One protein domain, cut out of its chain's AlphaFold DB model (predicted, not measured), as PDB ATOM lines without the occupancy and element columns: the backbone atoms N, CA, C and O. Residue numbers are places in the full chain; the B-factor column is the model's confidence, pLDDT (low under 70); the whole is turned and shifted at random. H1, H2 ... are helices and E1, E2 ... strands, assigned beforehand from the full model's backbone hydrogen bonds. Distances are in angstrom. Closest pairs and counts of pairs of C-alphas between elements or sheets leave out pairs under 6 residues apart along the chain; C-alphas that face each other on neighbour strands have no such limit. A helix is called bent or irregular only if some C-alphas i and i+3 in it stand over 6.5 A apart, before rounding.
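What this domain is: This is residues 29 to 93 of the 141 residues of the protein "U7 snRNA-associated Sm-like protein LSm11" of Schistocephalus solidus (UniProt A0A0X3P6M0). A three-stranded sheet, with E2 and E3 sharply bent, has one helix, H1, packed on one face, the closest approach being at the bend of E2. The unnamed stretches at the two ends, residues 29 to 37 and 89 to 93, lie toward opposite ends of the long axis. The printed part has 65 residues, with one named helix and three named strands in the order H1 E1 E2 E3; the sheet's order is E1 - E2 - E3, all antiparallel, and the class is mixed, helices and strands. The whole is loose, with a radius of gyration of the C-alphas of 13.7 A, and elongated, spanning 44 by 24 by 23 A.

How they stand to each other: Start at H1, residues 38 to 47, where every O i to N i+4 pair is within hydrogen-bond range. Next come E1, residues 51 to 57, E2, residues 62 to 73, and E3, residues 79 to 88, a meander, each strand the antiparallel neighbour of the one before. H1 is on this sheet at a height of 8.9 A and lies only just over E2 and E3, with 3 of its C-alphas falling on each. On the local plane it runs slantwise to the strands, at 44 degrees to E2; their closest C-alphas, of Met 46 and Leu 70, are 5.1 A apart. In the hairpin of E1 and E2, look for N 54 and O 66, 2.8 A apart; in that of E2 and E3, for N 67 and O 85, 2.9 A. The sheet is twisted; E2 bends by 108 degrees at residue 70 and E3 by 105 degrees at residue 82.

Where its parts are: Find C-alpha 38 at (-25.042, 35.116, 23.984); from there H1 runs 14.5 A. E1 runs 19.4 A from C-alpha 51 at (-17.305, 48.983, 22.458). E2 measures 20.9 A, and E3 17.6 A, ending at C-alpha 88 at (-1.187, 42.912, 27.562).

The domain as a whole: The two C-alphas farthest apart, of Gly 32 and Pro 93, are 44.3 A apart. The printed part has no cut, and the three links are tight. Confidence is low, under 70, at residues 29 to 35 and 91 to 93.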
ATOM      1  N   ASP A  29     -32.024  45.847  33.505       57.03
ATOM      2  CA  ASP A  29     -33.279  45.338  32.925       57.03
ATOM      3  C   ASP A  29     -33.772  46.130  31.697       57.03
ATOM      4  O   ASP A  29     -34.647  45.678  30.960       57.03
ATOM      5  N   GLU A  30     -33.145  47.269  31.416       56.62
ATOM      6  CA  GLU A  30     -33.600  48.303  30.483       56.62
ATOM      7  C   GLU A  30     -33.627  47.893  28.998       56.62
ATOM      8  O   GLU A  30     -34.235  48.577  28.183       56.62
ATOM      9  N   THR A  31     -32.950  46.814  28.576       56.78
ATOM     10  CA  THR A  31     -32.699  46.591  27.129       56.78
ATOM     11  C   THR A  31     -33.415  45.397  26.492       56.78
ATOM     12  O   THR A  31     -33.132  45.087  25.335       56.78
ATOM     13  N   GLY A  32     -34.287  44.668  27.200       59.16
ATOM     14  CA  GLY A  32     -34.938  43.462  26.645       59.16
ATOM     15  C   GLY A  32     -33.959  42.350  26.214       59.16
ATOM     16  O   GLY A  32     -34.363  41.323  25.678       59.16
ATOM     17  N   LEU A  33     -32.660  42.523  26.488       58.31
ATOM     18  CA  LEU A  33     -31.557  41.657  26.056       58.31
ATOM     19  C   LEU A  33     -31.517  40.315  26.799       58.31
ATOM     20  O   LEU A  33     -30.764  39.412  26.427       58.31
ATOM     21  N   ARG A  34     -32.321  40.178  27.861       58.12
ATOM     22  CA  ARG A  34     -32.465  38.948  28.647       58.12
ATOM     23  C   ARG A  34     -33.019  37.783  27.819       58.12
ATOM     24  O   ARG A  34     -32.699  36.642  28.133       58.12
ATOM     25  N   SER A  35     -33.805  38.052  26.771       62.41
ATOM     26  CA  SER A  35     -34.378  37.021  25.890       62.41
ATOM     27  C   SER A  35     -33.416  36.542  24.796       62.41
ATOM     28  O   SER A  35     -33.624  35.477  24.217       62.41
ATOM     29  N   LEU A  36     -32.345  37.294  24.522       71.94
ATOM     30  CA  LEU A  36     -31.356  36.950  23.506       71.94
ATOM     31  C   LEU A  36     -30.258  36.061  24.097       71.94
ATOM     32  O   LEU A  36     -29.648  36.389  25.118       71.94
ATOM     33  N   GLY A  37     -29.959  34.954  23.409       86.25
ATOM     34  CA  GLY A  37     -28.782  34.138  23.708       86.25
ATOM     35  C   GLY A  37     -27.471  34.926  23.527       86.25
ATOM     36  O   GLY A  37     -27.473  35.997  22.915       86.25
ATOM     37  N   PRO A  38     -26.325  34.399  23.995       88.44
ATOM     38  CA  PRO A  38     -25.042  35.116  23.984       88.44
ATOM     39  C   PRO A  38     -24.661  35.700  22.614       88.44
ATOM     40  O   PRO A  38     -24.208  36.837  22.515       88.44
ATOM     41  N   MET A  39     -24.936  34.952  21.544       91.19
ATOM     42  CA  MET A  39     -24.674  35.380  20.166       91.19
ATOM     43  C   MET A  39     -25.610  36.503  19.701       91.19
ATOM     44  O   MET A  39     -25.173  37.425  19.021       91.19
ATOM     45  N   GLY A  40     -26.883  36.485  20.112       91.31
ATOM     46  CA  GLY A  40     -27.827  37.570  19.813       91.31
ATOM     47  C   GLY A  40     -27.438  38.888  20.492       91.31
ATOM     48  O   GLY A  40     -27.703  39.977  19.980       91.31
ATOM     49  N   ARG A  41     -26.731  38.805  21.620       88.81
ATOM     50  CA  ARG A  41     -26.186  39.979  22.308       88.81
ATOM     51  C   ARG A  41     -24.979  40.555  21.589       88.81
ATOM     52  O   ARG A  41     -24.911  41.770  21.434       88.81
ATOM     53  N   LEU A  42     -24.082  39.701  21.088       92.12
ATOM     54  CA  LEU A  42     -23.002  40.136  20.196       92.12
ATOM     55  C   LEU A  42     -23.561  40.794  18.933       92.12
ATOM     56  O   LEU A  42     -23.093  41.865  18.557       92.12
ATOM     57  N   LEU A  43     -24.622  40.230  18.345       93.12
ATOM     58  CA  LEU A  43     -25.316  40.842  17.209       93.12
ATOM     59  C   LEU A  43     -25.841  42.239  17.551       93.12
ATOM     60  O   LEU A  43     -25.663  43.180  16.784       93.12
ATOM     61  N   THR A  44     -26.433  42.401  18.733       92.38
ATOM     62  CA  THR A  44     -26.917  43.712  19.175       92.38
ATOM     63  C   THR A  44     -25.768  44.698  19.399       92.38
ATOM     64  O   THR A  44     -25.877  45.856  19.002       92.38
ATOM     65  N   ALA A  45     -24.657  44.257  19.997       91.38
ATOM     66  CA  ALA A  45     -23.470  45.088  20.200       91.38
ATOM     67  C   ALA A  45     -22.840  45.531  18.869       91.38
ATOM     68  O   ALA A  45     -22.453  46.691  18.735       91.38
ATOM     69  N   MET A  46     -22.803  44.636  17.877       94.38
ATOM     70  CA  MET A  46     -22.350  44.919  16.513       94.38
ATOM     71  C   MET A  46     -23.251  45.961  15.835       94.38
ATOM     72  O   MET A  46     -22.761  46.984  15.363       94.38
ATOM     73  N   ASN A  47     -24.576  45.767  15.876       94.12
ATOM     74  CA  ASN A  47     -25.546  46.703  15.292       94.12
ATOM     75  C   ASN A  47     -25.468  48.099  15.927       94.12
ATOM     76  O   ASN A  47     -25.566  49.109  15.235       94.12
ATOM     77  N   LYS A  48     -25.246  48.161  17.244       93.62
ATOM     78  CA  LYS A  48     -25.079  49.415  17.992       93.62
ATOM     79  C   LYS A  48     -23.671  50.014  17.878       93.62
ATOM     80  O   LYS A  48     -23.423  51.061  18.473       93.62
ATOM     81  N   LYS A  49     -22.741  49.358  17.166       91.38
ATOM     82  CA  LYS A  49     -21.312  49.722  17.089       91.38
ATOM     83  C   LYS A  49     -20.697  49.974  18.473       91.38
ATOM     84  O   LYS A  49     -19.859  50.860  18.657       91.38
ATOM     85  N   SER A  50     -21.152  49.216  19.470       89.69
ATOM     86  CA  SER A  50     -20.742  49.389  20.860       89.69
ATOM     87  C   SER A  50     -19.318  48.879  21.073       89.69
ATOM     88  O   SER A  50     -18.874  47.925  20.426       89.69
ATOM     89  N   LYS A  51     -18.594  49.509  22.006       92.88
ATOM     90  CA  LYS A  51     -17.305  48.983  22.458       92.88
ATOM     91  C   LYS A  51     -17.533  47.726  23.292       92.88
ATOM     92  O   LYS A  51     -18.384  47.711  24.178       92.88
ATOM     93  N   VAL A  52     -16.758  46.693  23.002       93.44
ATOM     94  CA  VAL A  52     -16.740  45.426  23.725       93.44
ATOM     95  C   VAL A  52     -15.385  45.242  24.392       93.44
ATOM     96  O   VAL A  52     -14.352  45.631  23.842       93.44
ATOM     97  N   LEU A  53     -15.404  44.648  25.582       94.62
ATOM     98  CA  LEU A  53     -14.213  44.255  26.321       94.62
ATOM     99  C   LEU A  53     -14.032  42.743  26.182       94.62
ATOM    100  O   LEU A  53     -14.894  41.964  26.586       94.62
ATOM    101  N   VAL A  54     -12.915  42.331  25.593       93.31
ATOM    102  CA  VAL A  54     -12.587  40.935  25.311       93.31
ATOM    103  C   VAL A  54     -11.374  40.543  26.133       93.31
ATOM    104  O   VAL A  54     -10.279  41.075  25.962       93.31
ATOM    105  N   MET A  55     -11.558  39.574  27.022       92.44
ATOM    106  CA  MET A  55     -10.460  38.997  27.790       92.44
ATOM    107  C   MET A  55      -9.902  37.791  27.043       92.44
ATOM    108  O   MET A  55     -10.600  36.803  26.818       92.44
ATOM    109  N   THR A  56      -8.630  37.862  26.664       89.31
ATOM    110  CA  THR A  56      -7.945  36.768  25.973       89.31
ATOM    111  C   THR A  56      -7.250  35.853  26.968       89.31
ATOM    112  O   THR A  56      -6.632  36.282  27.948       89.31
ATOM    113  N   ARG A  57      -7.337  34.554  26.702       88.06
ATOM    114  CA  ARG A  57      -6.684  33.523  27.500       88.06
ATOM    115  C   ARG A  57      -5.274  33.248  26.971       88.06
ATOM    116  O   ARG A  57      -5.083  33.018  25.782       88.06
ATOM    117  N   GLY A  58      -4.301  33.219  27.874       81.25
ATOM    118  CA  GLY A  58      -2.975  32.639  27.681       81.25
ATOM    119  C   GLY A  58      -2.909  31.188  28.173       81.25
ATOM    120  O   GLY A  58      -3.913  30.580  28.540       81.25
ATOM    121  N   MET A  59      -1.713  30.598  28.205       77.25
ATOM    122  CA  MET A  59      -1.564  29.182  28.579       77.25
ATOM    123  C   MET A  59      -2.068  28.878  29.999       77.25
ATOM    124  O   MET A  59      -2.634  27.811  30.241       77.25
ATOM    125  N   ARG A  60      -1.850  29.804  30.939       72.31
ATOM    126  CA  ARG A  60      -2.202  29.645  32.362       72.31
ATOM    127  C   ARG A  60      -2.967  30.813  32.965       72.31
ATOM    128  O   ARG A  60      -3.625  30.627  33.982       72.31
ATOM    129  N   GLU A  61      -2.903  31.976  32.341       77.62
ATOM    130  CA  GLU A  61      -3.480  33.216  32.852       77.62
ATOM    131  C   GLU A  61      -4.132  34.019  31.732       77.62
ATOM    132  O   GLU A  61      -4.108  33.620  30.567       77.62
ATOM    133  N   ILE A  62      -4.727  35.152  32.089       82.62
ATOM    134  CA  ILE A  62      -5.210  36.131  31.119       82.62
ATOM    135  C   ILE A  62      -3.992  36.706  30.394       82.62
ATOM    136  O   ILE A  62      -3.055  37.176  31.032       82.62
ATOM    137  N   ARG A  63      -3.998  36.651  29.061       86.12
ATOM    138  CA  ARG A  63      -2.896  37.158  28.234       86.12
ATOM    139  C   ARG A  63      -3.015  38.663  28.043       86.12
ATOM    140  O   ARG A  63      -2.054  39.401  28.236       86.12
ATOM    141  N   ALA A  64      -4.193  39.107  27.631       88.75
ATOM    142  CA  ALA A  64      -4.458  40.500  27.325       88.75
ATOM    143  C   ALA A  64      -5.947  40.805  27.446       88.75
ATOM    144  O   ALA A  64      -6.795  39.923  27.270       88.75
ATOM    145  N   ILE A  65      -6.251  42.071  27.696       90.25
ATOM    146  CA  ILE A  65      -7.598  42.621  27.604       90.25
ATOM    147  C   ILE A  65      -7.631  43.524  26.376       90.25
ATOM    148  O   ILE A  65      -6.812  44.433  26.252       90.25
ATOM    149  N   LEU A  66      -8.563  43.258  25.469       94.06
ATOM    150  CA  LEU A  66      -8.796  44.051  24.269       94.06
ATOM    151  C   LEU A  66     -10.073  44.856  24.464       94.06
ATOM    152  O   LEU A  66     -11.098  44.298  24.848       94.06
ATOM    153  N   THR A  67     -10.036  46.150  24.172       94.56
ATOM    154  CA  THR A  67     -11.244  46.977  24.104       94.56
ATOM    155  C   THR A  67     -11.347  47.579  22.715       94.56
ATOM    156  O   THR A  67     -10.439  48.283  22.286       94.56
ATOM    157  N   GLY A  68     -12.436  47.302  22.004       95.06
ATOM    158  CA  GLY A  68     -12.631  47.760  20.626       95.06
ATOM    159  C   GLY A  68     -14.095  47.712  20.210       95.06
ATOM    160  O   GLY A  68     -14.932  47.174  20.932       95.06
ATOM    161  N   ARG A  69     -14.429  48.296  19.062       94.75
ATOM    162  CA  ARG A  69     -15.782  48.233  18.489       94.75
ATOM    163  C   ARG A  69     -15.953  46.927  17.722       94.75
ATOM    164  O   ARG A  69     -15.094  46.573  16.919       94.75
ATOM    165  N   LEU A  70     -17.050  46.209  17.961       95.06
ATOM    166  CA  LEU A  70     -17.322  44.939  17.281       95.06
ATOM    167  C   LEU A  70     -17.813  45.179  15.846       95.06
ATOM    168  O   LEU A  70     -18.841  45.823  15.654       95.06
ATOM    169  N   ILE A  71     -17.093  44.639  14.859       95.81
ATOM    170  CA  ILE A  71     -17.427  44.738  13.427       95.81
ATOM    171  C   ILE A  71     -18.088  43.459  12.917       95.81
ATOM    172  O   ILE A  71     -19.068  43.532  12.183       95.81
ATOM    173  N   ALA A  72     -17.563  42.296  13.306       94.69
ATOM    174  CA  ALA A  72     -18.111  40.994  12.936       94.69
ATOM    175  C   ALA A  72     -17.734  39.927  13.971       94.69
ATOM    176  O   ALA A  72     -16.768  40.085  14.721       94.69
ATOM    177  N   PHE A  73     -18.486  38.827  13.995       96.12
ATOM    178  CA  PHE A  73     -18.203  37.662  14.827       96.12
ATOM    179  C   PHE A  73     -18.701  36.370  14.171       96.12
ATOM    180  O   PHE A  73     -19.578  36.403  13.311       96.12
ATOM    181  N   ASP A  74     -18.155  35.234  14.599       95.56
ATOM    182  CA  ASP A  74     -18.521  33.897  14.114       95.56
ATOM    183  C   ASP A  74     -18.895  32.950  15.275       95.56
ATOM    184  O   ASP A  74     -18.603  33.222  16.443       95.56
ATOM    185  N   ARG A  75     -19.505  31.797  14.963       93.69
ATOM    186  CA  ARG A  75     -19.912  30.738  15.909       93.69
ATOM    187  C   ARG A  75     -18.783  30.223  16.796       93.69
ATOM    188  O   ARG A  75     -19.041  29.699  17.877       93.69
ATOM    189  N   PHE A  76     -17.543  30.362  16.337       93.81
ATOM    190  CA  PHE A  76     -16.347  29.939  17.058       93.81
ATOM    191  C   PHE A  76     -15.748  31.032  17.952       93.81
ATOM    192  O   PHE A  76     -14.641  30.853  18.446       93.81
ATOM    193  N   TRP A  77     -16.462  32.144  18.177       93.44
ATOM    194  CA  TRP A  77     -15.968  33.309  18.925       93.44
ATOM    195  C   TRP A  77     -14.746  33.981  18.282       93.44
ATOM    196  O   TRP A  77     -13.986  34.676  18.954       93.44
ATOM    197  N   ASN A  78     -14.575  33.815  16.968       94.25
ATOM    198  CA  ASN A  78     -13.676  34.662  16.190       94.25
ATOM    199  C   ASN A  78     -14.323  36.043  16.073       94.25
ATOM    200  O   ASN A  78     -15.471  36.133  15.639       94.25
ATOM    201  N   LEU A  79     -13.613  37.096  16.481       94.88
ATOM    202  CA  LEU A  79     -14.121  38.468  16.525       94.88
ATOM    203  C   LEU A  79     -13.266  39.371  15.636       94.88
ATOM    204  O   LEU A  79     -12.038  39.315  15.694       94.88
ATOM    205  N   ILE A  80     -13.917  40.242  14.869       95.12
ATOM    206  CA  ILE A  80     -13.272  41.341  14.148       95.12
ATOM    207  C   ILE A  80     -13.592  42.625  14.908       95.12
ATOM    208  O   ILE A  80     -14.760  43.002  15.031       95.12
ATOM    209  N   LEU A  81     -12.557  43.277  15.435       95.88
ATOM    210  CA  LEU A  81     -12.670  44.508  16.215       95.88
ATOM    211  C   LEU A  81     -11.989  45.671  15.483       95.88
ATOM    212  O   LEU A  81     -10.926  45.486  14.894       95.88
ATOM    213  N   SER A  82     -12.566  46.870  15.561       95.50
ATOM    214  CA  SER A  82     -11.934  48.123  15.125       95.50
ATOM    215  C   SER A  82     -11.603  49.027  16.316       95.50
ATOM    216  O   SER A  82     -12.164  48.861  17.403       95.50
ATOM    217  N   GLU A  83     -10.683  49.982  16.114       95.12
ATOM    218  CA  GLU A  83     -10.244  50.939  17.149       95.12
ATOM    219  C   GLU A  83      -9.815  50.234  18.450       95.12
ATOM    220  O   GLU A  83     -10.280  50.550  19.548       95.12
ATOM    221  N   VAL A  84      -8.971  49.210  18.303       94.56
ATOM    222  CA  VAL A  84      -8.597  48.321  19.403       94.56
ATOM    223  C   VAL A  84      -7.531  48.961  20.281       94.56
ATOM    224  O   VAL A  84      -6.489  49.403  19.810       94.56
ATOM    225  N   THR A  85      -7.784  48.931  21.583       94.00
ATOM    226  CA  THR A  85      -6.803  49.197  22.635       94.00
ATOM    227  C   THR A  85      -6.466  47.875  23.313       94.00
ATOM    228  O   THR A  85      -7.352  47.196  23.837       94.00
ATOM    229  N   GLU A  86      -5.196  47.480  23.249       92.56
ATOM    230  CA  GLU A  86      -4.695  46.251  23.863       92.56
ATOM    231  C   GLU A  86      -3.928  46.568  25.149       92.56
ATOM    232  O   GLU A  86      -2.956  47.322  25.144       92.56
ATOM    233  N   CYS A  87      -4.334  45.922  26.240       89.31
ATOM    234  CA  CYS A  87      -3.605  45.898  27.499       89.31
ATOM    235  C   CYS A  87      -3.074  44.479  27.736       89.31
ATOM    236  O   CYS A  87      -3.793  43.620  28.258       89.31
ATOM    237  N   SER A  88      -1.829  44.211  27.335       83.62
ATOM    238  CA  SER A  88      -1.187  42.912  27.562       83.62
ATOM    239  C   SER A  88      -0.669  42.806  29.000       83.62
ATOM    240  O   SER A  88       0.049  43.682  29.489       83.62
ATOM    241  N   LEU A  89      -0.985  41.704  29.678       77.12
ATOM    242  CA  LEU A  89      -0.434  41.406  30.994       77.12
ATOM    243  C   LEU A  89       0.937  40.757  30.791       77.12
ATOM    244  O   LEU A  89       1.039  39.600  30.384       77.12
ATOM    245  N   LYS A  90       2.013  41.511  31.040       73.25
ATOM    246  CA  LYS A  90       3.369  40.952  31.035       73.25
ATOM    247  C   LYS A  90       3.516  40.037  32.240       73.25
ATOM    248  O   LYS A  90       3.679  40.506  33.365       73.25
ATOM    249  N   VAL A  91       3.466  38.736  31.997       66.00
ATOM    250  CA  VAL A  91       3.797  37.749  33.017       66.00
ATOM    251  C   VAL A  91       5.198  37.238  32.774       66.00
ATOM    252  O   VAL A  91       5.576  36.900  31.653       66.00
ATOM    253  N   ASP A  92       5.978  37.213  33.848       68.31
ATOM    254  CA  ASP A  92       7.321  36.664  33.824       68.31
ATOM    255  C   ASP A  92       7.260  35.172  33.426       68.31
ATOM    256  O   ASP A  92       6.625  34.373  34.131       68.31
ATOM    257  N   PRO A  93       7.905  34.763  32.315       65.00
ATOM    258  CA  PRO A  93       7.895  33.380  31.846       65.00
ATOM    259  C   PRO A  93       8.453  32.388  32.876       65.00
ATOM    260  O   PRO A  93       8.133  31.197  32.807       65.00
TER     261      PRO A  93